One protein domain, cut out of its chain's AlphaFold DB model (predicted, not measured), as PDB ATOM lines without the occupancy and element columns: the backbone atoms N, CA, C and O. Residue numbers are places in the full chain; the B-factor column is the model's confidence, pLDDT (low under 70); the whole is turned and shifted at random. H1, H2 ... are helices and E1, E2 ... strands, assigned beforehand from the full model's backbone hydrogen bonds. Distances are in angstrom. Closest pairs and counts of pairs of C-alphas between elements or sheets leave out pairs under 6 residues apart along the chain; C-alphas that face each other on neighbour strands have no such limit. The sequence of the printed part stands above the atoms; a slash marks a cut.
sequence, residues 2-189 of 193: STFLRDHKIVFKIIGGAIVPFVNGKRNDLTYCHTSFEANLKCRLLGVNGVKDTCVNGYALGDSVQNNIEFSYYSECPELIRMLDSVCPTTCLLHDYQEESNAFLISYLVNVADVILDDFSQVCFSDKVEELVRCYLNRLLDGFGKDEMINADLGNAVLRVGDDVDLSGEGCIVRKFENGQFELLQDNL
ATOM      1  N   SER A   2     139.360 137.247 226.011       81.69
ATOM      2  CA  SER A   2     140.170 136.102 226.481       81.69
ATOM      3  C   SER A   2     139.524 135.283 227.611       81.69
ATOM      4  O   SER A   2     139.697 134.066 227.650       81.69
ATOM      5  N   THR A   3     138.783 135.932 228.513       89.19
ATOM      6  CA  THR A   3     137.996 135.264 229.565       89.19
ATOM      7  C   THR A   3     136.835 134.476 228.961       89.19
ATOM      8  O   THR A   3     136.800 133.264 229.124       89.19
ATOM      9  N   PHE A   4     136.004 135.129 228.137       92.06
ATOM     10  CA  PHE A   4     134.882 134.510 227.417       92.06
ATOM     11  C   PHE A   4     135.277 133.204 226.708       92.06
ATOM     12  O   PHE A   4     134.675 132.155 226.923       92.06
ATOM     13  N   LEU A   5     136.360 133.224 225.921       92.19
ATOM     14  CA  LEU A   5     136.839 132.025 225.224       92.19
ATOM     15  C   LEU A   5     137.283 130.911 226.184       92.19
ATOM     16  O   LEU A   5     137.043 129.731 225.930       92.19
ATOM     17  N   ARG A   6     137.908 131.268 227.310       91.69
ATOM     18  CA  ARG A   6     138.361 130.304 228.321       91.69
ATOM     19  C   ARG A   6     137.194 129.627 229.032       91.69
ATOM     20  O   ARG A   6     137.292 128.432 229.331       91.69
ATOM     21  N   ASP A   7     136.115 130.360 229.276       92.62
ATOM     22  CA  ASP A   7     134.899 129.828 229.895       92.62
ATOM     23  C   ASP A   7     134.260 128.764 228.992       92.62
ATOM     24  O   ASP A   7     133.929 127.673 229.464       92.62
ATOM     25  N   HIS A   8     134.325 128.978 227.675       92.31
ATOM     26  CA  HIS A   8     133.953 128.015 226.629       92.31
ATOM     27  C   HIS A   8     135.015 126.936 226.344       92.31
ATOM     28  O   HIS A   8     134.920 126.183 225.374       92.31
ATOM     29  N   LYS A   9     136.051 126.827 227.188       92.75
ATOM     30  CA  LYS A   9     137.154 125.853 227.065       92.75
ATOM     31  C   LYS A   9     137.928 125.958 225.748       92.75
ATOM     32  O   LYS A   9     138.495 124.960 225.286       92.75
ATOM     33  N   ILE A  10     137.993 127.163 225.189       91.62
ATOM     34  CA  ILE A  10     138.783 127.500 224.010       91.62
ATOM     35  C   ILE A  10     140.066 128.185 224.460       91.62
ATOM     36  O   ILE A  10     140.056 129.203 225.151       91.62
ATOM     37  N   VAL A  11     141.204 127.616 224.069       91.88
ATOM     38  CA  VAL A  11     142.524 128.188 224.343       91.88
ATOM     39  C   VAL A  11     143.402 128.102 223.108       91.88
ATOM     40  O   VAL A  11     143.333 127.136 222.351       91.88
ATOM     41  N   PHE A  12     144.279 129.083 222.930       88.69
ATOM     42  CA  PHE A  12     145.267 129.081 221.858       88.69
ATOM     43  C   PHE A  12     146.647 128.750 222.413       88.69
ATOM     44  O   PHE A  12     147.018 129.205 223.496       88.69
ATOM     45  N   LYS A  13     147.417 127.954 221.671       88.50
ATOM     46  CA  LYS A  13     148.807 127.626 222.006       88.50
ATOM     47  C   LYS A  13     149.694 127.849 220.795       88.50
ATOM     48  O   LYS A  13     149.293 127.535 219.679       88.50
ATOM     49  N   ILE A  14     150.911 128.326 221.022       86.81
ATOM     50  CA  ILE A  14     151.916 128.418 219.962       86.81
ATOM     51  C   ILE A  14     152.584 127.049 219.816       86.81
ATOM     52  O   ILE A  14     153.180 126.544 220.767       86.81
ATOM     53  N   ILE A  15     152.476 126.438 218.635       83.50
ATOM     54  CA  ILE A  15     153.105 125.150 218.310       83.50
ATOM     55  C   ILE A  15     153.799 125.302 216.959       83.50
ATOM     56  O   ILE A  15     153.146 125.572 215.956       83.50
ATOM     57  N   GLY A  16     155.127 125.158 216.933       80.44
ATOM     58  CA  GLY A  16     155.907 125.301 215.696       80.44
ATOM     59  C   GLY A  16     155.785 126.682 215.034       80.44
ATOM     60  O   GLY A  16     155.826 126.766 213.815       80.44
ATOM     61  N   GLY A  17     155.579 127.752 215.817       78.12
ATOM     62  CA  GLY A  17     155.419 129.127 215.313       78.12
ATOM     63  C   GLY A  17     154.005 129.502 214.837       78.12
ATOM     64  O   GLY A  17     153.763 130.659 214.489       78.12
ATOM     65  N   ALA A  18     153.058 128.561 214.865       77.31
ATOM     66  CA  ALA A  18     151.658 128.785 214.506       77.31
ATOM     67  C   ALA A  18     150.760 128.888 215.751       77.31
ATOM     68  O   ALA A  18     151.017 128.218 216.757       77.31
ATOM     69  N   ILE A  19     149.696 129.696 215.680       83.50
ATOM     70  CA  ILE A  19     148.682 129.795 216.738       83.50
ATOM     71  C   ILE A  19     147.670 128.670 216.519       83.50
ATOM     72  O   ILE A  19     146.945 128.654 215.531       83.50
ATOM     73  N   VAL A  20     147.622 127.706 217.433       83.69
ATOM     74  CA  VAL A  20     146.775 126.515 217.311       83.69
ATOM     75  C   VAL A  20     145.625 126.578 218.319       83.69
ATOM     76  O   VAL A  20     145.896 126.645 219.524       83.69
ATOM     77  N   PRO A  21     144.357 126.527 217.867       86.50
ATOM     78  CA  PRO A  21     143.205 126.460 218.757       86.50
ATOM     79  C   PRO A  21     143.027 125.064 219.369       86.50
ATOM     80  O   PRO A  21     143.175 124.031 218.712       86.50
ATOM     81  N   PHE A  22     142.660 125.043 220.646       88.94
ATOM     82  CA  PHE A  22     142.229 123.864 221.386       88.94
ATOM     83  C   PHE A  22     140.839 124.116 221.949       88.94
ATOM     84  O   PHE A  22     140.630 125.131 222.606       88.94
ATOM     85  N   VAL A  23     139.931 123.163 221.755       88.69
ATOM     86  CA  VAL A  23     138.558 123.212 222.267       88.69
ATOM     87  C   VAL A  23     138.325 121.986 223.131       88.69
ATOM     88  O   VAL A  23     138.590 120.859 222.709       88.69
ATOM     89  N   ASN A  24     137.905 122.196 224.381       88.81
ATOM     90  CA  ASN A  24     137.774 121.124 225.377       88.81
ATOM     91  C   ASN A  24     139.057 120.277 225.512       88.81
ATOM     92  O   ASN A  24     139.021 119.052 225.625       88.81
ATOM     93  N   GLY A  25     140.219 120.934 225.430       88.81
ATOM     94  CA  GLY A  25     141.533 120.288 225.505       88.81
ATOM     95  C   GLY A  25     141.943 119.489 224.262       88.81
ATOM     96  O   GLY A  25     143.079 119.018 224.205       88.81
ATOM     97  N   LYS A  26     141.080 119.370 223.248       88.88
ATOM     98  CA  LYS A  26     141.396 118.721 221.972       88.88
ATOM     99  C   LYS A  26     141.884 119.757 220.971       88.88
ATOM    100  O   LYS A  26     141.300 120.829 220.849       88.88
ATOM    101  N   ARG A  27     142.961 119.437 220.253       87.50
ATOM    102  CA  ARG A  27     143.443 120.267 219.146       87.50
ATOM    103  C   ARG A  27     142.364 120.309 218.066       87.50
ATOM    104  O   ARG A  27     141.921 119.247 217.635       87.50
ATOM    105  N   ASN A  28     141.970 121.506 217.641       81.56
ATOM    106  CA  ASN A  28     141.132 121.656 216.459       81.56
ATOM    107  C   ASN A  28     142.041 121.614 215.216       81.56
ATOM    108  O   ASN A  28     143.089 122.271 215.175       81.56
ATOM    109  N   ASP A  29     141.691 120.758 214.260       77.56
ATOM    110  CA  ASP A  29     142.456 120.556 213.038       77.56
ATOM    111  C   ASP A  29     141.899 121.429 211.905       77.56
ATOM    112  O   ASP A  29     140.909 121.085 211.270       77.56
ATOM    113  N   LEU A  30     142.576 122.548 211.635       77.19
ATOM    114  CA  LEU A  30     142.252 123.474 210.543       77.19
ATOM    115  C   LEU A  30     142.958 123.102 209.221       77.19
ATOM    116  O   LEU A  30     143.139 123.948 208.340       77.19
ATOM    117  N   THR A  31     143.454 121.867 209.075       70.88
ATOM    118  CA  THR A  31     144.191 121.457 207.866       70.88
ATOM    119  C   THR A  31     143.281 121.447 206.637       70.88
ATOM    120  O   THR A  31     143.703 121.918 205.575       70.88
ATOM    121  N   TYR A  32     142.028 121.017 206.799       71.31
ATOM    122  CA  TYR A  32     140.994 121.025 205.765       71.31
ATOM    123  C   TYR A  32     139.963 122.116 206.059       71.31
ATOM    124  O   TYR A  32     139.494 122.225 207.186       71.31
ATOM    125  N   CYS A  33     139.645 122.924 205.045       77.00
ATOM    126  CA  CYS A  33     138.636 123.976 205.135       77.00
ATOM    127  C   CYS A  33     137.482 123.639 204.193       77.00
ATOM    128  O   CYS A  33     137.682 123.477 202.988       77.00
ATOM    129  N   HIS A  34     136.288 123.554 204.749       77.88
ATOM    130  CA  HIS A  34     135.022 123.302 204.080       77.88
ATOM    131  C   HIS A  34     134.198 124.584 203.919       77.88
ATOM    132  O   HIS A  34     133.306 124.631 203.074       77.88
ATOM    133  N   THR A  35     134.509 125.629 204.693       83.12
ATOM    134  CA  THR A  35     133.816 126.923 204.664       83.12
ATOM    135  C   THR A  35     134.791 128.088 204.476       83.12
ATOM    136  O   THR A  35     135.995 127.972 204.727       83.12
ATOM    137  N   SER A  36     134.267 129.241 204.053       83.25
ATOM    138  CA  SER A  36     135.030 130.496 204.008       83.25
ATOM    139  C   SER A  36     135.503 130.923 205.400       83.25
ATOM    140  O   SER A  36     136.627 131.400 205.534       83.25
ATOM    141  N   PHE A  37     134.703 130.688 206.445       84.25
ATOM    142  CA  PHE A  37     135.096 130.959 207.829       84.25
ATOM    143  C   PHE A  37     136.269 130.092 208.286       84.25
ATOM    144  O   PHE A  37     137.201 130.607 208.896       84.25
ATOM    145  N   GLU A  38     136.276 128.801 207.948       84.06
ATOM    146  CA  GLU A  38     137.407 127.912 208.233       84.06
ATOM    147  C   GLU A  38     138.675 128.358 207.503       84.06
ATOM    148  O   GLU A  38     139.756 128.377 208.095       84.06
ATOM    149  N   ALA A  39     138.546 128.750 206.232       83.56
ATOM    150  CA  ALA A  39     139.663 129.252 205.438       83.56
ATOM    151  C   ALA A  39     140.232 130.561 206.014       83.56
ATOM    152  O   ALA A  39     141.445 130.671 206.192       83.56
ATOM    153  N   ASN A  40     139.369 131.515 206.379       84.31
ATOM    154  CA  ASN A  40     139.783 132.771 207.002       84.31
ATOM    155  C   ASN A  40     140.440 132.527 208.363       84.31
ATOM    156  O   ASN A  40     141.546 133.011 208.603       84.31
ATOM    157  N   LEU A  41     139.834 131.704 209.224       85.94
ATOM    158  CA  LEU A  41     140.395 131.367 210.532       85.94
ATOM    159  C   LEU A  41     141.776 130.713 210.402       85.94
ATOM    160  O   LEU A  41     142.696 131.027 211.161       85.94
ATOM    161  N   LYS A  42     141.951 129.841 209.404       82.94
ATOM    162  CA  LYS A  42     143.244 129.241 209.066       82.94
ATOM    163  C   LYS A  42     144.271 130.307 208.678       82.94
ATOM    164  O   LYS A  42     145.383 130.281 209.203       82.94
ATOM    165  N   CYS A  43     143.912 131.248 207.803       81.19
ATOM    166  CA  CYS A  43     144.784 132.359 207.416       81.19
ATOM    167  C   CYS A  43     145.184 133.221 208.621       81.19
ATOM    168  O   CYS A  43     146.369 133.503 208.799       81.19
ATOM    169  N   ARG A  44     144.224 133.564 209.487       80.88
ATOM    170  CA  ARG A  44     144.448 134.398 210.677       80.88
ATOM    171  C   ARG A  44     145.345 133.732 211.722       80.88
ATOM    172  O   ARG A  44     146.254 134.359 212.255       80.88
ATOM    173  N   LEU A  45     145.106 132.454 212.024       79.88
ATOM    174  CA  LEU A  45     145.777 131.762 213.131       79.88
ATOM    175  C   LEU A  45     147.071 131.055 212.717       79.88
ATOM    176  O   LEU A  45     148.083 131.105 213.425       79.88
ATOM    177  N   LEU A  46     147.049 130.366 211.574       74.06
ATOM    178  CA  LEU A  46     148.155 129.509 211.154       74.06
ATOM    179  C   LEU A  46     149.135 130.224 210.224       74.06
ATOM    180  O   LEU A  46     150.291 129.814 210.166       74.06
ATOM    181  N   GLY A  47     148.714 131.304 209.558       65.94
ATOM    182  CA  GLY A  47     149.521 131.983 208.548       65.94
ATOM    183  C   GLY A  47     149.738 131.083 207.338       65.94
ATOM    184  O   GLY A  47     150.749 130.389 207.228       65.94
ATOM    185  N   VAL A  48     148.766 131.049 206.431       61.62
ATOM    186  CA  VAL A  48     148.858 130.212 205.228       61.62
ATOM    187  C   VAL A  48     149.786 130.899 204.229       61.62
ATOM    188  O   VAL A  48     149.621 132.076 203.929       61.62
ATOM    189  N   ASN A  49     150.777 130.168 203.708       57.38
ATOM    190  CA  ASN A  49     151.755 130.679 202.734       57.38
ATOM    191  C   ASN A  49     152.532 131.928 203.200       57.38
ATOM    192  O   ASN A  49     152.916 132.759 202.383       57.38
ATOM    193  N   GLY A  50     152.761 132.077 204.509       58.72
ATOM    194  CA  GLY A  50     153.469 133.234 205.070       58.72
ATOM    195  C   GLY A  50     152.631 134.515 205.156       58.72
ATOM    196  O   GLY A  50     153.140 135.526 205.626       58.72
ATOM    197  N   VAL A  51     151.353 134.466 204.767       59.53
ATOM    198  CA  VAL A  51     150.406 135.575 204.905       59.53
ATOM    199  C   VAL A  51     149.541 135.322 206.137       59.53
ATOM    200  O   VAL A  51     148.832 134.317 206.217       59.53
ATOM    201  N   LYS A  52     149.624 136.224 207.115       66.88
ATOM    202  CA  LYS A  52     148.723 136.279 208.268       66.88
ATOM    203  C   LYS A  52     147.832 137.500 208.107       66.88
ATOM    204  O   LYS A  52     148.342 138.608 207.986       66.88
ATOM    205  N   ASP A  53     146.525 137.284 208.110       71.31
ATOM    206  CA  ASP A  53     145.558 138.369 208.247       71.31
ATOM    207  C   ASP A  53     145.221 138.529 209.733       71.31
ATOM    208  O   ASP A  53     144.337 137.862 210.262       71.31
ATOM    209  N   THR A  54     146.005 139.339 210.442       71.62
ATOM    210  CA  THR A  54     145.776 139.677 211.858       71.62
ATOM    211  C   THR A  54     145.209 141.081 212.030       71.62
ATOM    212  O   THR A  54     145.189 141.601 213.143       71.62
ATOM    213  N   CYS A  55     144.742 141.692 210.940       76.75
ATOM    214  CA  CYS A  55     144.327 143.082 210.933       76.75
ATOM    215  C   CYS A  55     143.052 143.300 211.755       76.75
ATOM    216  O   CYS A  55     142.124 142.489 211.742       76.75
ATOM    217  N   VAL A  56     143.001 144.445 212.431       79.88
ATOM    218  CA  VAL A  56     141.785 144.985 213.036       79.88
ATOM    219  C   VAL A  56     141.489 146.299 212.335       79.88
ATOM    220  O   VAL A  56     142.276 147.241 212.416       79.88
ATOM    221  N   ASN A  57     140.366 146.340 211.627       86.12
ATOM    222  CA  ASN A  57     139.925 147.525 210.908       86.12
ATOM    223  C   ASN A  57     139.208 148.487 211.857       86.12
ATOM    224  O   ASN A  57     138.413 148.074 212.702       86.12
ATOM    225  N   GLY A  58     139.487 149.773 211.694       89.06
ATOM    226  CA  GLY A  58     138.760 150.876 212.301       89.06
ATOM    227  C   GLY A  58     138.204 151.813 211.234       89.06
ATOM    228  O   GLY A  58     138.403 151.612 210.039       89.06
ATOM    229  N   TYR A  59     137.531 152.865 211.687       90.19
ATOM    230  CA  TYR A  59     136.965 153.903 210.831       90.19
ATOM    231  C   TYR A  59     137.555 155.265 211.188       90.19
ATOM    232  O   TYR A  59     137.872 155.527 212.349       90.19
ATOM    233  N   ALA A  60     137.683 156.142 210.193       88.88
ATOM    234  CA  ALA A  60     138.186 157.500 210.375       88.88
ATOM    235  C   ALA A  60     137.249 158.376 211.222       88.88
ATOM    236  O   ALA A  60     137.701 159.315 211.879       88.88
ATOM    237  N   LEU A  61     135.947 158.081 211.196       86.44
ATOM    238  CA  LEU A  61     134.910 158.782 211.946       86.44
ATOM    239  C   LEU A  61     134.066 157.826 212.779       86.44
ATOM    240  O   LEU A  61     133.725 156.730 212.343       86.44
ATOM    241  N   GLY A  62     133.688 158.284 213.971       87.25
ATOM    242  CA  GLY A  62     132.785 157.569 214.872       87.25
ATOM    243  C   GLY A  62     131.413 158.224 215.047       87.25
ATOM    244  O   GLY A  62     130.639 157.759 215.871       87.25
ATOM    245  N   ASP A  63     131.123 159.317 214.339       83.50
ATOM    246  CA  ASP A  63     129.911 160.132 214.513       83.50
ATOM    247  C   ASP A  63     128.629 159.423 214.053       83.50
ATOM    248  O   ASP A  63     127.591 159.557 214.701       83.50
ATOM    249  N   SER A  64     128.704 158.639 212.977       85.62
ATOM    250  CA  SER A  64     127.566 157.879 212.444       85.62
ATOM    251  C   SER A  64     127.866 156.396 212.228       85.62
ATOM    252  O   SER A  64     127.130 155.730 211.504       85.62
ATOM    253  N   VAL A  65     128.934 155.861 212.829       89.44
ATOM    254  CA  VAL A  65     129.382 154.478 212.582       89.44
ATOM    255  C   VAL A  65     128.302 153.440 212.907       89.44
ATOM    256  O   VAL A  65     128.261 152.394 212.269       89.44
ATOM    257  N   GLN A  66     127.376 153.732 213.836       89.94
ATOM    258  CA  GLN A  66     126.250 152.836 214.133       89.94
ATOM    259  C   GLN A  66     125.268 152.649 212.970       89.94
ATOM    260  O   GLN A  66     124.479 151.708 212.975       89.94
ATOM    261  N   ASN A  67     125.312 153.534 211.976       87.75
ATOM    262  CA  ASN A  67     124.454 153.462 210.804       87.75
ATOM    263  C   ASN A  67     125.156 152.853 209.583       87.75
ATOM    264  O   ASN A  67     124.538 152.711 208.528       87.75
ATOM    265  N   ASN A  68     126.439 152.508 209.712       89.12
ATOM    266  CA  ASN A  68     127.170 151.796 208.676       89.12
ATOM    267  C   ASN A  68     126.496 150.445 208.391       89.12
ATOM    268  O   ASN A  68     126.051 149.758 209.313       89.12
ATOM    269  N   ILE A  69     126.454 150.027 207.124       87.19
ATOM    270  CA  ILE A  69     125.839 148.751 206.724       87.19
ATOM    271  C   ILE A  69     126.483 147.534 207.405       87.19
ATOM    272  O   ILE A  69     125.813 146.527 207.635       87.19
ATOM    273  N   GLU A  70     127.763 147.625 207.762       88.25
ATOM    274  CA  GLU A  70     128.499 146.558 208.440       88.25
ATOM    275  C   GLU A  70     128.372 146.625 209.968       88.25
ATOM    276  O   GLU A  70     128.822 145.719 210.673       88.25
ATOM    277  N   PHE A  71     127.750 147.677 210.513       90.19
ATOM    278  CA  PHE A  71     127.691 147.888 211.954       90.19
ATOM    279  C   PHE A  71     127.008 146.734 212.682       90.19
ATOM    280  O   PHE A  71     127.555 146.227 213.660       90.19
ATOM    281  N   SER A  72     125.841 146.285 212.213       88.75
ATOM    282  CA  SER A  72     125.110 145.167 212.834       88.75
ATOM    283  C   SER A  72     125.962 143.898 212.879       88.75
ATOM    284  O   SER A  72     126.016 143.214 213.898       88.75
ATOM    285  N   TYR A  73     126.726 143.636 211.816       90.00
ATOM    286  CA  TYR A  73     127.616 142.485 211.749       90.00
ATOM    287  C   TYR A  73     128.678 142.509 212.859       90.00
ATOM    288  O   TYR A  73     128.834 141.509 213.570       90.00
ATOM    289  N   TYR A  74     129.377 143.637 213.038       88.31
ATOM    290  CA  TYR A  74     130.481 143.750 214.001       88.31
ATOM    291  C   TYR A  74     130.047 144.047 215.439       88.31
ATOM    292  O   TYR A  74     130.711 143.602 216.376       88.31
ATOM    293  N   SER A  75     128.956 144.792 215.625       89.56
ATOM    294  CA  SER A  75     128.444 145.172 216.949       89.56
ATOM    295  C   SER A  75     127.849 143.988 217.706       89.56
ATOM    296  O   SER A  75     128.020 143.896 218.919       89.56
ATOM    297  N   GLU A  76     127.209 143.054 217.005       90.81
ATOM    298  CA  GLU A  76     126.642 141.854 217.619       90.81
ATOM    299  C   GLU A  76     127.713 140.849 218.048       90.81
ATOM    300  O   GLU A  76     127.607 140.223 219.101       90.81
ATOM    301  N   CYS A  77     128.723 140.626 217.205       91.44
ATOM    302  CA  CYS A  77     129.711 139.585 217.449       91.44
ATOM    303  C   CYS A  77     130.968 139.791 216.589       91.44
ATOM    304  O   CYS A  77     130.862 139.850 215.359       91.44
ATOM    305  N   PRO A  78     132.169 139.828 217.195       89.31
ATOM    306  CA  PRO A  78     133.419 139.909 216.456       89.31
ATOM    307  C   PRO A  78     133.606 138.740 215.493       89.31
ATOM    308  O   PRO A  78     133.320 137.587 215.820       89.31
ATOM    309  N   GLU A  79     134.187 139.030 214.331       89.12
ATOM    310  CA  GLU A  79     134.403 138.060 213.251       89.12
ATOM    311  C   GLU A  79     135.116 136.786 213.736       89.12
ATOM    312  O   GLU A  79     134.739 135.678 213.365       89.12
ATOM    313  N   LEU A  80     136.108 136.923 214.628       88.38
ATOM    314  CA  LEU A  80     136.826 135.786 215.207       88.38
ATOM    315  C   LEU A  80     135.896 134.823 215.954       88.38
ATOM    316  O   LEU A  80     136.078 133.612 215.857       88.38
ATOM    317  N   ILE A  81     134.908 135.337 216.684       91.62
ATOM    318  CA  ILE A  81     133.953 134.506 217.421       91.62
ATOM    319  C   ILE A  81     133.001 133.813 216.452       91.62
ATOM    320  O   ILE A  81     132.809 132.607 216.576       91.62
ATOM    321  N   ARG A  82     132.504 134.520 215.427       90.88
ATOM    322  CA  ARG A  82     131.695 133.923 214.347       90.88
ATOM    323  C   ARG A  82     132.449 132.793 213.634       90.88
ATOM    324  O   ARG A  82     131.900 131.717 213.409       90.88
ATOM    325  N   MET A  83     133.731 133.009 213.334       89.44
ATOM    326  CA  MET A  83     134.604 131.990 212.749       89.44
ATOM    327  C   MET A  83     134.791 130.787 213.679       89.44
ATOM    328  O   MET A  83     134.703 129.647 213.228       89.44
ATOM    329  N   LEU A  84     135.037 131.024 214.970       89.81
ATOM    330  CA  LEU A  84     135.198 129.954 215.956       89.81
ATOM    331  C   LEU A  84     133.911 129.143 216.142       89.81
ATOM    332  O   LEU A  84     133.980 127.920 216.239       89.81
ATOM    333  N   ASP A  85     132.753 129.798 216.143       90.19
ATOM    334  CA  ASP A  85     131.450 129.138 216.234       90.19
ATOM    335  C   ASP A  85     131.201 128.241 215.016       90.19
ATOM    336  O   ASP A  85     130.817 127.084 215.163       90.19
ATOM    337  N   SER A  86     131.561 128.709 213.814       86.12
ATOM    338  CA  SER A  86     131.470 127.902 212.593       86.12
ATOM    339  C   SER A  86     132.315 126.625 212.652       86.12
ATOM    340  O   SER A  86     131.896 125.613 212.095       86.12
ATOM    341  N   VAL A  87     133.494 126.652 213.285       83.44
ATOM    342  CA  VAL A  87     134.375 125.467 213.385       83.44
ATOM    343  C   VAL A  87     134.094 124.614 214.618       83.44
ATOM    344  O   VAL A  87     134.615 123.503 214.741       83.44
ATOM    345  N   CYS A  88     133.325 125.137 215.571       82.81
ATOM    346  CA  CYS A  88     132.966 124.493 216.830       82.81
ATOM    347  C   CYS A  88     131.482 124.736 217.158       82.81
ATOM    348  O   CYS A  88     131.171 125.263 218.218       82.81
ATOM    349  N   PRO A  89     130.527 124.300 216.318       75.88
ATOM    350  CA  PRO A  89     129.121 124.701 216.460       75.88
ATOM    351  C   PRO A  89     128.458 124.224 217.760       75.88
ATOM    352  O   PRO A  89     127.433 124.748 218.175       75.88
ATOM    353  N   THR A  90     129.035 123.234 218.448       78.88
ATOM    354  CA  THR A  90     128.514 122.738 219.730       78.88
ATOM    355  C   THR A  90     128.774 123.674 220.910       78.88
ATOM    356  O   THR A  90     128.330 123.366 222.011       78.88
ATOM    357  N   THR A  91     129.556 124.743 220.731       82.12
ATOM    358  CA  THR A  91     129.892 125.674 221.819       82.12
ATOM    359  C   THR A  91     128.950 126.865 221.937       82.12
ATOM    360  O   THR A  91     129.095 127.584 222.912       82.12
ATOM    361  N   CYS A  92     128.013 127.067 220.999       89.56
ATOM    362  CA  CYS A  92     127.052 128.182 221.015       89.56
ATOM    363  C   CYS A  92     127.700 129.571 221.207       89.56
ATOM    364  O   CYS A  92     127.082 130.475 221.761       89.56
ATOM    365  N   LEU A  93     128.934 129.764 220.727       93.56
ATOM    366  CA  LEU A  93     129.740 130.953 221.028       93.56
ATOM    367  C   LEU A  93     129.087 132.226 220.519       93.56
ATOM    368  O   LEU A  93     129.192 133.262 221.163       93.56
ATOM    369  N   LEU A  94     128.472 132.158 219.338       92.69
ATOM    370  CA  LEU A  94     127.812 133.314 218.747       92.69
ATOM    371  C   LEU A  94     126.671 133.795 219.648       92.69
ATOM    372  O   LEU A  94     126.638 134.967 220.009       92.69
ATOM    373  N   HIS A  95     125.787 132.871 220.026       93.50
ATOM    374  CA  HIS A  95     124.644 133.150 220.889       93.50
ATOM    375  C   HIS A  95     125.102 133.696 222.246       93.50
ATOM    376  O   HIS A  95     124.669 134.765 222.663       93.50
ATOM    377  N   ASP A  96     126.039 133.009 222.898       94.94
ATOM    378  CA  ASP A  96     126.477 133.383 224.242       94.94
ATOM    379  C   ASP A  96     127.222 134.727 224.229       94.94
ATOM    380  O   ASP A  96     127.062 135.545 225.131       94.94
ATOM    381  N   TYR A  97     127.973 135.028 223.161       94.06
ATOM    382  CA  TYR A  97     128.603 136.338 223.009       94.06
ATOM    383  C   TYR A  97     127.565 137.455 222.867       94.06
ATOM    384  O   TYR A  97     127.737 138.506 223.482       94.06
ATOM    385  N   GLN A  98     126.515 137.236 222.068       92.62
ATOM    386  CA  GLN A  98     125.449 138.215 221.842       92.62
ATOM    387  C   GLN A  98     124.673 138.531 223.129       92.62
ATOM    388  O   GLN A  98     124.325 139.688 223.350       92.62
ATOM    389  N   GLU A  99     124.453 137.539 223.994       92.75
ATOM    390  CA  GLU A  99     123.733 137.718 225.262       92.75
ATOM    391  C   GLU A  99     124.597 138.351 226.368       92.75
ATOM    392  O   GLU A  99     124.095 139.095 227.213       92.75
ATOM    393  N   GLU A 100     125.902 138.066 226.389       91.25
ATOM    394  CA  GLU A 100     126.785 138.459 227.498       91.25
ATOM    395  C   GLU A 100     127.631 139.710 227.219       91.25
ATOM    396  O   GLU A 100     128.258 140.262 228.132       91.25
ATOM    397  N   SER A 101     127.691 140.166 225.965       90.06
ATOM    398  CA  SER A 101     128.586 141.249 225.548       90.06
ATOM    399  C   SER A 101     127.845 142.532 225.194       90.06
ATOM    400  O   SER A 101     126.665 142.550 224.875       90.06
ATOM    401  N   ASN A 102     128.575 143.644 225.244       91.00
ATOM    402  CA  ASN A 102     128.096 144.939 224.778       91.00
ATOM    403  C   ASN A 102     129.024 145.444 223.671       91.00
ATOM    404  O   ASN A 102     130.228 145.169 223.699       91.00
ATOM    405  N   ALA A 103     128.476 146.216 222.735       92.38
ATOM    406  CA  ALA A 103     129.268 146.901 221.725       92.38
ATOM    407  C   ALA A 103     129.852 148.204 222.290       92.38
ATOM    408  O   ALA A 103     129.181 148.956 223.002       92.38
ATOM    409  N   PHE A 104     131.106 148.481 221.945       92.38
ATOM    410  CA  PHE A 104     131.809 149.698 222.335       92.38
ATOM    411  C   PHE A 104     132.433 150.349 221.105       92.38
ATOM    412  O   PHE A 104     132.959 149.661 220.232       92.38
ATOM    413  N   LEU A 105     132.412 151.677 221.079       92.75
ATOM    414  CA  LEU A 105     133.177 152.495 220.150       92.75
ATOM    415  C   LEU A 105     134.335 153.113 220.926       92.75
ATOM    416  O   LEU A 105     134.120 153.912 221.839       92.75
ATOM    417  N   ILE A 106     135.557 152.738 220.556       91.69
ATOM    418  CA  ILE A 106     136.774 153.283 221.151       91.69
ATOM    419  C   ILE A 106     137.469 154.137 220.097       91.69
ATOM    420  O   ILE A 106     137.860 153.638 219.045       91.69
ATOM    421  N   SER A 107     137.585 155.431 220.371       91.19
ATOM    422  CA  SER A 107     138.251 156.393 219.496       91.19
ATOM    423  C   SER A 107     139.633 156.707 220.049       91.19
ATOM    424  O   SER A 107     139.768 157.035 221.229       91.19
ATOM    425  N   TYR A 108     140.644 156.637 219.189       89.81
ATOM    426  CA  TYR A 108     142.035 156.901 219.538       89.81
ATOM    427  C   TYR A 108     142.546 158.124 218.784       89.81
ATOM    428  O   TYR A 108     142.179 158.350 217.630       89.81
ATOM    429  N   LEU A 109     143.429 158.887 219.426       87.44
ATOM    430  CA  LEU A 109     144.264 159.860 218.734       87.44
ATOM    431  C   LEU A 109     145.442 159.110 218.117       87.44
ATOM    432  O   LEU A 109     146.240 158.509 218.830       87.44
ATOM    433  N   VAL A 110     145.536 159.137 216.790       86.69
ATOM    434  CA  VAL A 110     146.570 158.420 216.040       86.69
ATOM    435  C   VAL A 110     147.341 159.415 215.184       86.69
ATOM    436  O   VAL A 110     146.749 160.294 214.555       86.69
ATOM    437  N   ASN A 111     148.666 159.287 215.146       87.44
ATOM    438  CA  ASN A 111     149.466 160.038 214.190       87.44
ATOM    439  C   ASN A 111     149.202 159.486 212.787       87.44
ATOM    440  O   ASN A 111     149.328 158.290 212.546       87.44
ATOM    441  N   VAL A 112     148.869 160.356 211.836       87.38
ATOM    442  CA  VAL A 112     148.557 159.944 210.460       87.38
ATOM    443  C   VAL A 112     149.721 159.210 209.772       87.38
ATOM    444  O   VAL A 112     149.501 158.444 208.837       87.38
ATOM    445  N   ALA A 113     150.959 159.397 210.249       85.44
ATOM    446  CA  ALA A 113     152.116 158.623 209.800       85.44
ATOM    447  C   ALA A 113     151.969 157.116 210.083       85.44
ATOM    448  O   ALA A 113     152.381 156.304 209.252       85.44
ATOM    449  N   ASP A 114     151.329 156.772 211.202       87.50
ATOM    450  CA  ASP A 114     151.129 155.403 211.691       87.50
ATOM    451  C   ASP A 114     149.854 154.758 211.120       87.50
ATOM    452  O   ASP A 114     149.629 153.556 211.271       87.50
ATOM    453  N   VAL A 115     149.023 155.548 210.430       88.19
ATOM    454  CA  VAL A 115     147.797 155.078 209.781       88.19
ATOM    455  C   VAL A 115     148.126 154.347 208.481       88.19
ATOM    456  O   VAL A 115     148.848 154.844 207.609       88.19
ATOM    457  N   ILE A 116     147.538 153.170 208.320       87.81
ATOM    458  CA  ILE A 116     147.520 152.380 207.094       87.81
ATOM    459  C   ILE A 116     146.118 152.508 206.495       87.81
ATOM    460  O   ILE A 116     145.123 152.177 207.134       87.81
ATOM    461  N   LEU A 117     146.058 152.998 205.260       84.25
ATOM    462  CA  LEU A 117     144.847 153.050 204.446       84.25
ATOM    463  C   LEU A 117     144.811 151.802 203.561       84.25
ATOM    464  O   LEU A 117     145.809 151.521 202.894       84.25
ATOM    465  N   ASP A 118     143.694 151.072 203.540       70.75
ATOM    466  CA  ASP A 118     143.587 149.775 202.852       70.75
ATOM    467  C   ASP A 118     144.027 149.830 201.386       70.75
ATOM    468  O   ASP A 118     144.871 149.036 200.967       70.75
ATOM    469  N   ASP A 119     143.560 150.838 200.655       67.06
ATOM    470  CA  ASP A 119     143.872 151.026 199.235       67.06
ATOM    471  C   ASP A 119     145.125 151.888 198.983       67.06
ATOM    472  O   ASP A 119     145.560 152.052 197.844       67.06
ATOM    473  N   PHE A 120     145.746 152.424 200.041       66.19
ATOM    474  CA  PHE A 120     146.844 153.399 199.957       66.19
ATOM    475  C   PHE A 120     148.024 153.054 200.885       66.19
ATOM    476  O   PHE A 120     148.761 153.923 201.346       66.19
ATOM    477  N   SER A 121     148.256 151.771 201.163       62.84
ATOM    478  CA  SER A 121     149.290 151.339 202.122       62.84
ATOM    479  C   SER A 121     150.732 151.747 201.761       62.84
ATOM    480  O   SER A 121     151.570 151.845 202.653       62.84
ATOM    481  N   GLN A 122     151.025 152.007 200.478       67.25
ATOM    482  CA  GLN A 122     152.370 152.326 199.964       67.25
ATOM    483  C   GLN A 122     152.586 153.812 199.629       67.25
ATOM    484  O   GLN A 122     153.635 154.163 199.085       67.25
ATOM    485  N   VAL A 123     151.613 154.688 199.896       69.88
ATOM    486  CA  VAL A 123     151.734 156.105 199.513       69.88
ATOM    487  C   VAL A 123     152.483 156.925 200.555       69.88
ATOM    488  O   VAL A 123     152.567 156.559 201.734       69.88
ATOM    489  N   CYS A 124     153.061 158.041 200.113       76.44
ATOM    490  CA  CYS A 124     153.823 158.898 201.005       76.44
ATOM    491  C   CYS A 124     152.897 159.641 201.985       76.44
ATOM    492  O   CYS A 124     151.681 159.709 201.809       76.44
ATOM    493  N   PHE A 125     153.476 160.197 203.051       80.75
ATOM    494  CA  PHE A 125     152.723 160.860 204.121       80.75
ATOM    495  C   PHE A 125     151.758 161.943 203.611       80.75
ATOM    496  O   PHE A 125     150.616 161.995 204.062       80.75
ATOM    497  N   SER A 126     152.195 162.792 202.673       82.56
ATOM    498  CA  SER A 126     151.351 163.865 202.128       82.56
ATOM    499  C   SER A 126     150.122 163.322 201.412       82.56
ATOM    500  O   SER A 126     149.039 163.867 201.593       82.56
ATOM    501  N   ASP A 127     150.270 162.214 200.685       84.00
ATOM    502  CA  ASP A 127     149.171 161.595 199.945       84.00
ATOM    503  C   ASP A 127     148.139 160.990 200.906       84.00
ATOM    504  O   ASP A 127     146.944 161.104 200.668       84.00
ATOM    505  N   LYS A 128     148.576 160.408 202.037       85.44
ATOM    506  CA  LYS A 128     147.653 159.914 203.080       85.44
ATOM    507  C   LYS A 128     146.813 161.043 203.670       85.44
ATOM    508  O   LYS A 128     145.617 160.875 203.895       85.44
ATOM    509  N   VAL A 129     147.444 162.187 203.940       88.31
ATOM    510  CA  VAL A 129     146.747 163.370 204.459       88.31
ATOM    511  C   VAL A 129     145.753 163.896 203.430       88.31
ATOM    512  O   VAL A 129     144.599 164.134 203.777       88.31
ATOM    513  N   GLU A 130     146.181 164.053 202.177       88.12
ATOM    514  CA  GLU A 130     145.315 164.510 201.089       88.12
ATOM    515  C   GLU A 130     144.119 163.574 200.896       88.12
ATOM    516  O   GLU A 130     142.987 164.040 200.798       88.12
ATOM    517  N   GLU A 131     144.352 162.264 200.930       85.69
ATOM    518  CA  GLU A 131     143.321 161.244 200.780       85.69
ATOM    519  C   GLU A 131     142.293 161.283 201.917       85.69
ATOM    520  O   GLU A 131     141.089 161.297 201.661       85.69
ATOM    521  N   LEU A 132     142.738 161.385 203.172       87.38
ATOM    522  CA  LEU A 132     141.827 161.542 204.307       87.38
ATOM    523  C   LEU A 132     141.004 162.827 204.183       87.38
ATOM    524  O   LEU A 132     139.782 162.788 204.316       87.38
ATOM    525  N   VAL A 133     141.648 163.957 203.868       89.25
ATOM    526  CA  VAL A 133     140.961 165.239 203.637       89.25
ATOM    527  C   VAL A 133     139.941 165.114 202.506       89.25
ATOM    528  O   VAL A 133     138.811 165.581 202.650       89.25
ATOM    529  N   ARG A 134     140.295 164.451 201.405       86.25
ATOM    530  CA  ARG A 134     139.399 164.196 200.275       86.25
ATOM    531  C   ARG A 134     138.191 163.362 200.699       86.25
ATOM    532  O   ARG A 134     137.072 163.726 200.345       86.25
ATOM    533  N   CYS A 135     138.385 162.295 201.474       83.19
ATOM    534  CA  CYS A 135     137.295 161.481 202.021       83.19
ATOM    535  C   CYS A 135     136.353 162.315 202.900       83.19
ATOM    536  O   CYS A 135     135.136 162.252 202.723       83.19
ATOM    537  N   TYR A 136     136.899 163.168 203.773       84.81
ATOM    538  CA  TYR A 136     136.100 164.075 204.600       84.81
ATOM    539  C   TYR A 136     135.296 165.077 203.773       84.81
ATOM    540  O   TYR A 136     134.100 165.249 204.002       84.81
ATOM    541  N   LEU A 137     135.935 165.734 202.805       86.44
ATOM    542  CA  LEU A 137     135.266 166.709 201.948       86.44
ATOM    543  C   LEU A 137     134.180 166.051 201.099       86.44
ATOM    544  O   LEU A 137     133.086 166.597 201.012       86.44
ATOM    545  N   ASN A 138     134.445 164.872 200.532       82.69
ATOM    546  CA  ASN A 138     133.446 164.119 199.778       82.69
ATOM    547  C   ASN A 138     132.252 163.752 200.655       82.69
ATOM    548  O   ASN A 138     131.123 164.019 200.270       82.69
ATOM    549  N   ARG A 139     132.488 163.240 201.869       80.00
ATOM    550  CA  ARG A 139     131.413 162.923 202.816       80.00
ATOM    551  C   ARG A 139     130.562 164.147 203.166       80.00
ATOM    552  O   ARG A 139     129.339 164.051 203.207       80.00
ATOM    553  N   LEU A 140     131.192 165.304 203.387       79.94
ATOM    554  CA  LEU A 140     130.482 166.559 203.656       79.94
ATOM    555  C   LEU A 140     129.693 167.057 202.439       79.94
ATOM    556  O   LEU A 140     128.573 167.538 202.599       79.94
ATOM    557  N   LEU A 141     130.263 166.956 201.236       81.44
ATOM    558  CA  LEU A 141     129.626 167.384 199.988       81.44
ATOM    559  C   LEU A 141     128.459 166.472 199.598       81.44
ATOM    560  O   LEU A 141     127.389 166.974 199.267       81.44
ATOM    561  N   ASP A 142     128.643 165.155 199.677       71.88
ATOM    562  CA  ASP A 142     127.613 164.158 199.371       71.88
ATOM    563  C   ASP A 142     126.442 164.244 200.359       71.88
ATOM    564  O   ASP A 142     125.283 164.059 199.983       71.88
ATOM    565  N   GLY A 143     126.738 164.591 201.614       70.00
ATOM    566  CA  GLY A 143     125.738 164.875 202.636       70.00
ATOM    567  C   GLY A 143     125.085 166.255 202.538       70.00
ATOM    568  O   GLY A 143     124.069 166.490 203.192       70.00
ATOM    569  N   PHE A 144     125.622 167.183 201.740       67.88
ATOM    570  CA  PHE A 144     125.116 168.552 201.686       67.88
ATOM    571  C   PHE A 144     123.706 168.595 201.076       67.88
ATOM    572  O   PHE A 144     123.508 168.399 199.877       67.88
ATOM    573  N   GLY A 145     122.705 168.856 201.920       64.19
ATOM    574  CA  GLY A 145     121.289 168.828 201.537       64.19
ATOM    575  C   GLY A 145     120.683 167.420 201.447       64.19
ATOM    576  O   GLY A 145     119.553 167.288 200.976       64.19
ATOM    577  N   LYS A 146     121.415 166.385 201.883       65.38
ATOM    578  CA  LYS A 146     120.987 164.981 201.935       65.38
ATOM    579  C   LYS A 146     121.519 164.311 203.203       65.38
ATOM    580  O   LYS A 146     122.397 163.449 203.140       65.38
ATOM    581  N   ASP A 147     120.940 164.677 204.345       65.88
ATOM    582  CA  ASP A 147     121.308 164.124 205.657       65.88
ATOM    583  C   ASP A 147     121.312 162.581 205.662       65.88
ATOM    584  O   ASP A 147     122.105 161.967 206.367       65.88
ATOM    585  N   GLU A 148     120.497 161.938 204.816       66.19
ATOM    586  CA  GLU A 148     120.424 160.480 204.638       66.19
ATOM    587  C   GLU A 148     121.768 159.803 204.302       66.19
ATOM    588  O   GLU A 148     121.990 158.681 204.748       66.19
ATOM    589  N   MET A 149     122.680 160.447 203.559       62.34
ATOM    590  CA  MET A 149     123.959 159.822 203.170       62.34
ATOM    591  C   MET A 149     124.987 159.821 204.306       62.34
ATOM    592  O   MET A 149     125.645 158.805 204.534       62.34
ATOM    593  N   ILE A 150     125.088 160.927 205.052       64.88
ATOM    594  CA  ILE A 150     125.886 160.987 206.289       64.88
ATOM    595  C   ILE A 150     125.275 160.042 207.320       64.88
ATOM    596  O   ILE A 150     125.982 159.257 207.945       64.88
ATOM    597  N   ASN A 151     123.945 160.040 207.424       69.56
ATOM    598  CA  ASN A 151     123.227 159.126 208.295       69.56
ATOM    599  C   ASN A 151     123.389 157.659 207.896       69.56
ATOM    600  O   ASN A 151     123.063 156.834 208.725       69.56
ATOM    601  N   ALA A 152     123.884 157.313 206.705       78.00
ATOM    602  CA  ALA A 152     124.202 155.938 206.303       78.00
ATOM    603  C   ALA A 152     125.700 155.592 206.447       78.00
ATOM    604  O   ALA A 152     126.139 154.532 206.005       78.00
ATOM    605  N   ASP A 153     126.493 156.497 207.029       84.50
ATOM    606  CA  ASP A 153     127.946 156.389 207.182       84.50
ATOM    607  C   ASP A 153     128.732 156.176 205.874       84.50
ATOM    608  O   ASP A 153     129.835 155.627 205.864       84.50
ATOM    609  N   LEU A 154     128.194 156.638 204.743       82.00
ATOM    610  CA  LEU A 154     128.862 156.479 203.454       82.00
ATOM    611  C   LEU A 154     130.159 157.304 203.397       82.00
ATOM    612  O   LEU A 154     130.243 158.423 203.913       82.00
ATOM    613  N   GLY A 155     131.191 156.732 202.772       80.06
ATOM    614  CA  GLY A 155     132.490 157.390 202.582       80.06
ATOM    615  C   GLY A 155     133.362 157.488 203.838       80.06
ATOM    616  O   GLY A 155     134.378 158.180 203.810       80.06
ATOM    617  N   ASN A 156     132.995 156.817 204.937       86.06
ATOM    618  CA  ASN A 156     133.860 156.706 206.106       86.06
ATOM    619  C   ASN A 156     135.057 155.801 205.785       86.06
ATOM    620  O   ASN A 156     134.886 154.619 205.484       86.06
ATOM    621  N   ALA A 157     136.263 156.362 205.801       86.75
ATOM    622  CA  ALA A 157     137.458 155.625 205.413       86.75
ATOM    623  C   ALA A 157     137.781 154.528 206.437       86.75
ATOM    624  O   ALA A 157     137.815 154.788 207.642       86.75
ATOM    625  N   VAL A 158     138.058 153.320 205.943       87.88
ATOM    626  CA  VAL A 158     138.563 152.211 206.755       87.88
ATOM    627  C   VAL A 158     140.060 152.406 206.974       87.88
ATOM    628  O   VAL A 158     140.821 152.586 206.021       87.88
ATOM    629  N   LEU A 159     140.470 152.398 208.239       88.69
ATOM    630  CA  LEU A 159     141.835 152.668 208.677       88.69
ATOM    631  C   LEU A 159     142.370 151.509 209.517       88.69
ATOM    632  O   LEU A 159     141.629 150.861 210.255       88.69
ATOM    633  N   ARG A 160     143.684 151.315 209.474       88.88
ATOM    634  CA  ARG A 160     144.431 150.404 210.347       88.88
ATOM    635  C   ARG A 160     145.649 151.111 210.932       88.88
ATOM    636  O   ARG A 160     146.054 152.166 210.449       88.88
ATOM    637  N   VAL A 161     146.257 150.505 211.942       88.62
ATOM    638  CA  VAL A 161     147.590 150.867 212.444       88.62
ATOM    639  C   VAL A 161     148.484 149.631 212.443       88.62
ATOM    640  O   VAL A 161     147.983 148.510 212.342       88.62
ATOM    641  N   GLY A 162     149.799 149.833 212.522       85.00
ATOM    642  CA  GLY A 162     150.745 148.731 212.711       85.00
ATOM    643  C   GLY A 162     150.530 148.005 214.044       85.00
ATOM    644  O   GLY A 162     150.106 148.613 215.026       85.00
ATOM    645  N   ASP A 163     150.854 146.709 214.086       82.88
ATOM    646  CA  ASP A 163     150.713 145.860 215.284       82.88
ATOM    647  C   ASP A 163     151.577 146.336 216.473       82.88
ATOM    648  O   ASP A 163     151.333 145.959 217.618       82.88
ATOM    649  N   ASP A 164     152.613 147.132 216.202       86.12
ATOM    650  CA  ASP A 164     153.565 147.690 217.164       86.12
ATOM    651  C   ASP A 164     153.217 149.116 217.626       86.12
ATOM    652  O   ASP A 164     153.918 149.675 218.475       86.12
ATOM    653  N   VAL A 165     152.131 149.698 217.108       86.75
ATOM    654  CA  VAL A 165     151.667 151.035 217.489       86.75
ATOM    655  C   VAL A 165     150.919 150.965 218.818       86.75
ATOM    656  O   VAL A 165     149.871 150.328 218.941       86.75
ATOM    657  N   ASP A 166     151.440 151.664 219.825       85.88
ATOM    658  CA  ASP A 166     150.795 151.772 221.129       85.88
ATOM    659  C   ASP A 166     149.692 152.837 221.115       85.88
ATOM    660  O   ASP A 166     149.953 154.041 221.084       85.88
ATOM    661  N   LEU A 167     148.442 152.378 221.164       84.06
ATOM    662  CA  LEU A 167     147.253 153.227 221.237       84.06
ATOM    663  C   LEU A 167     146.781 153.494 222.674       84.06
ATOM    664  O   LEU A 167     145.742 154.123 222.869       84.06
ATOM    665  N   SER A 168     147.508 153.027 223.692       75.38
ATOM    666  CA  SER A 168     147.128 153.207 225.101       75.38
ATOM    667  C   SER A 168     147.343 154.629 225.641       75.38
ATOM    668  O   SER A 168     147.095 154.882 226.821       75.38
ATOM    669  N   GLY A 169     147.782 155.560 224.786       67.25
ATOM    670  CA  GLY A 169     148.040 156.956 225.130       67.25
ATOM    671  C   GLY A 169     146.820 157.735 225.647       67.25
ATOM    672  O   GLY A 169     145.664 157.334 225.502       67.25
ATOM    673  N   GLU A 170     147.100 158.888 226.262       67.94
ATOM    674  CA  GLU A 170     146.083 159.825 226.755       67.94
ATOM    675  C   GLU A 170     145.166 160.326 225.620       67.94
ATOM    676  O   GLU A 170     145.590 160.469 224.474       67.94
ATOM    677  N   GLY A 171     143.903 160.622 225.947       77.81
ATOM    678  CA  GLY A 171     142.933 161.167 224.989       77.81
ATOM    679  C   GLY A 171     142.081 160.140 224.234       77.81
ATOM    680  O   GLY A 171     141.375 160.523 223.303       77.81
ATOM    681  N   CYS A 172     142.099 158.857 224.618       88.12
ATOM    682  CA  CYS A 172     141.117 157.903 224.103       88.12
ATOM    683  C   CYS A 172     139.706 158.206 224.642       88.12
ATOM    684  O   CYS A 172     139.527 158.588 225.804       88.12
ATOM    685  N   ILE A 173     138.699 158.024 223.788       90.19
ATOM    686  CA  ILE A 173     137.289 158.218 224.135       90.19
ATOM    687  C   ILE A 173     136.577 156.879 224.007       90.19
ATOM    688  O   ILE A 173     136.641 156.238 222.957       90.19
ATOM    689  N   VAL A 174     135.870 156.475 225.060       92.19
ATOM    690  CA  VAL A 174     135.122 155.217 225.092       92.19
ATOM    691  C   VAL A 174     133.637 155.519 225.165       92.19
ATOM    692  O   VAL A 174     133.162 156.179 226.094       92.19
ATOM    693  N   ARG A 175     132.889 154.997 224.195       94.00
ATOM    694  CA  ARG A 175     131.428 155.024 224.183       94.00
ATOM    695  C   ARG A 175     130.877 153.606 224.188       94.00
ATOM    696  O   ARG A 175     131.448 152.720 223.554       94.00
ATOM    697  N   LYS A 176     129.765 153.392 224.880       94.69
ATOM    698  CA  LYS A 176     129.037 152.120 224.895       94.69
ATOM    699  C   LYS A 176     127.766 152.253 224.088       94.69
ATOM    700  O   LYS A 176     127.101 153.278 224.156       94.69
ATOM    701  N   PHE A 177     127.451 151.227 223.313       93.00
ATOM    702  CA  PHE A 177     126.198 151.182 222.587       93.00
ATOM    703  C   PHE A 177     125.065 150.814 223.545       93.00
ATOM    704  O   PHE A 177     125.026 149.697 224.059       93.00
ATOM    705  N   GLU A 178     124.157 151.752 223.791       90.44
ATOM    706  CA  GLU A 178     122.962 151.567 224.611       90.44
ATOM    707  C   GLU A 178     121.773 152.258 223.940       90.44
ATOM    708  O   GLU A 178     121.912 153.301 223.305       90.44
ATOM    709  N   ASN A 179     120.581 151.664 224.038       87.62
ATOM    710  CA  ASN A 179     119.334 152.261 223.538       87.62
ATOM    711  C   ASN A 179     119.377 152.719 222.060       87.62
ATOM    712  O   ASN A 179     118.694 153.669 221.682       87.62
ATOM    713  N   GLY A 180     120.171 152.045 221.219       85.81
ATOM    714  CA  GLY A 180     120.306 152.359 219.791       85.81
ATOM    715  C   GLY A 180     121.330 153.448 219.450       85.81
ATOM    716  O   GLY A 180     121.388 153.872 218.299       85.81
ATOM    717  N   GLN A 181     122.141 153.904 220.408       89.31
ATOM    718  CA  GLN A 181     123.145 154.951 220.196       89.31
ATOM    719  C   GLN A 181     124.397 154.746 221.058       89.31
ATOM    720  O   GLN A 181     124.396 153.995 222.027       89.31
ATOM    721  N   PHE A 182     125.495 155.413 220.698       91.50
ATOM    722  CA  PHE A 182     126.729 155.382 221.480       91.50
ATOM    723  C   PHE A 182     126.728 156.451 222.575       91.50
ATOM    724  O   PHE A 182     126.860 157.642 222.295       91.50
ATOM    725  N   GLU A 183     126.649 156.016 223.828       92.12
ATOM    726  CA  GLU A 183     126.690 156.871 225.013       92.12
ATOM    727  C   GLU A 183     128.116 156.963 225.572       92.12
ATOM    728  O   GLU A 183     128.847 155.971 225.636       92.12
ATOM    729  N   LEU A 184     128.545 158.168 225.957       91.31
ATOM    730  CA  LEU A 184     129.885 158.409 226.496       91.31
ATOM    731  C   LEU A 184     130.049 157.734 227.864       91.31
ATOM    732  O   LEU A 184     129.345 158.078 228.809       91.31
ATOM    733  N   LEU A 185     131.015 156.819 227.977       87.94
ATOM    734  CA  LEU A 185     131.365 156.174 229.245       87.94
ATOM    735  C   LEU A 185     132.581 156.803 229.911       87.94
ATOM    736  O   LEU A 185     132.607 156.974 231.128       87.94
ATOM    737  N   GLN A 186     133.613 157.081 229.120       78.75
ATOM    738  CA  GLN A 186     134.875 157.599 229.618       78.75
ATOM    739  C   GLN A 186     135.460 158.574 228.612       78.75
ATOM    740  O   GLN A 186     135.540 158.292 227.413       78.75
ATOM    741  N   ASP A 187     135.903 159.702 229.148       72.19
ATOM    742  CA  ASP A 187     136.631 160.724 228.430       72.19
ATOM    743  C   ASP A 187     137.971 160.965 229.136       72.19
ATOM    744  O   ASP A 187     138.007 161.464 230.262       72.19
ATOM    745  N   ASN A 188     139.072 160.567 228.494       62.97
ATOM    746  CA  ASN A 188     140.426 160.810 228.990       62.97
ATOM    747  C   ASN A 188     141.044 162.082 228.377       62.97
ATOM    748  O   ASN A 188     142.266 162.164 228.256       62.97
ATOM    749  N   LEU A 189     140.230 163.071 227.981       55.59
ATOM    750  CA  LEU A 189     140.678 164.309 227.325       55.59
ATOM    751  C   LEU A 189     141.578 165.233 228.173       55.59
ATOM    752  O   LEU A 189     141.998 166.277 227.677       55.59
TER     753      LEU A 189
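This is residues 2 to 189 of the 193 residues of an uncharacterized protein of Collinsella sp. AM20-15AC (UniProt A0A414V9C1). Look first for two lobes set along the longest axis and loosely joined: one holds the hairpin E1 and E2 with H1, H2, H4 and H5, the other a three-stranded sheet of E3, E6 and E7, a small pair of strands E4 and E5, and the long helix H6 with H7 at its end. Between the lobes you find the short helix H3 and the long stretch of residues 47 to 70. The printed part has 188 residues with seven named helices and seven named strands, in the order H1 E1 E2 H2 H3 H4 H5 E3 E4 H6 H7 E5 E6 E7. The class is mixed, helices and strands, and its three sheets, in the orders E3 E6 E7, E1 E2 and E4 E5, are antiparallel. The whole is only just compact, close to loose, with a radius of gyration of the C-alphas of 18.9 A and spans of 56 by 41 by 34 A.

Begin with H1, residues 2 to 7, whose C-alpha 5 comes closest to E1, residues 10 to 15, at Val 11, 6.9 A away. E1 forms a hairpin with E2, residues 18 to 23, where N 11 and O 22 are 2.9 A apart, within hydrogen-bond range. E2 comes closest to H2, residues 36 to 46, at the C-alphas of Ala 18 and Leu 46, 4.9 A apart. H2 touches H4, residues 79 to 87, closest at the C-alphas of Phe 37 and Met 83, 5.1 A apart; at 71 degrees they are only just about perpendicular. H4 touches H5, residues 93 to 100, closest at the C-alphas of Asp 85 and Leu 93, 5.4 A apart, at a steep tilt of 47 degrees, opposite ways. H3, residues 71 to 76, is close to H5 but not clearly touching, with the C-alphas of Glu 76 and Gln 98 closest at 5.7 A. Go on to the sheet of E3, residues 104 to 107, E6, residues 173 to 178, and E7, residues 181 to 187, with E6 its inner strand. N 105 and O 175 of E3 and E6 are 2.9 A apart, and in the hairpin E6 and E7, N 176 and O 183 are 2.8 A apart, both within hydrogen-bond range. E4, residues 115 to 117, is antiparallel to E5, residues 158 to 161, with N 116 and O 160 2.8 A apart, within hydrogen-bond range. H6, residues 125 to 142, touches H7, residues 147 to 150, with its residues 139 to 142 alone, closest at the C-alphas of Arg 139 and Ile 150, 6.8 A apart. In H1 to H6 every O i to N i+4 pair is within hydrogen-bond range, and H7 is too short for such a pair.

Find C-alpha 2, where H1 begins, at (140.170, 136.102, 226.481). From there pass E1, 15.6 A long, E2, 16.2 A, and H2, 15.0 A. H3, H4 and H5 follow, H4 being 12.6 A long, and then the short strands E3 and E4. H6 runs 25.8 A from C-alpha 125 at (152.723, 160.860, 204.121). After H7 and E5, E6 is 15.8 A long, and E7, 16.8 A, ends with C-alpha 187 at (136.631, 160.724, 228.430).

The C-alphas of Gly 25 and Gly 145, 57.8 A apart, are the two farthest apart, and the printed part has no cut. The links E2 to H2, H2 to H3 and E5 to E6 are long. Within the second, residues 58 to 59 pair antiparallel with residues 158 to 159 of E5. The mean pLDDT of the printed part is 83.3, and it is under 70 at 23 residues: 47 to 52, 119 to 123, 144 to 151, 169 to 170 and 188 to 189.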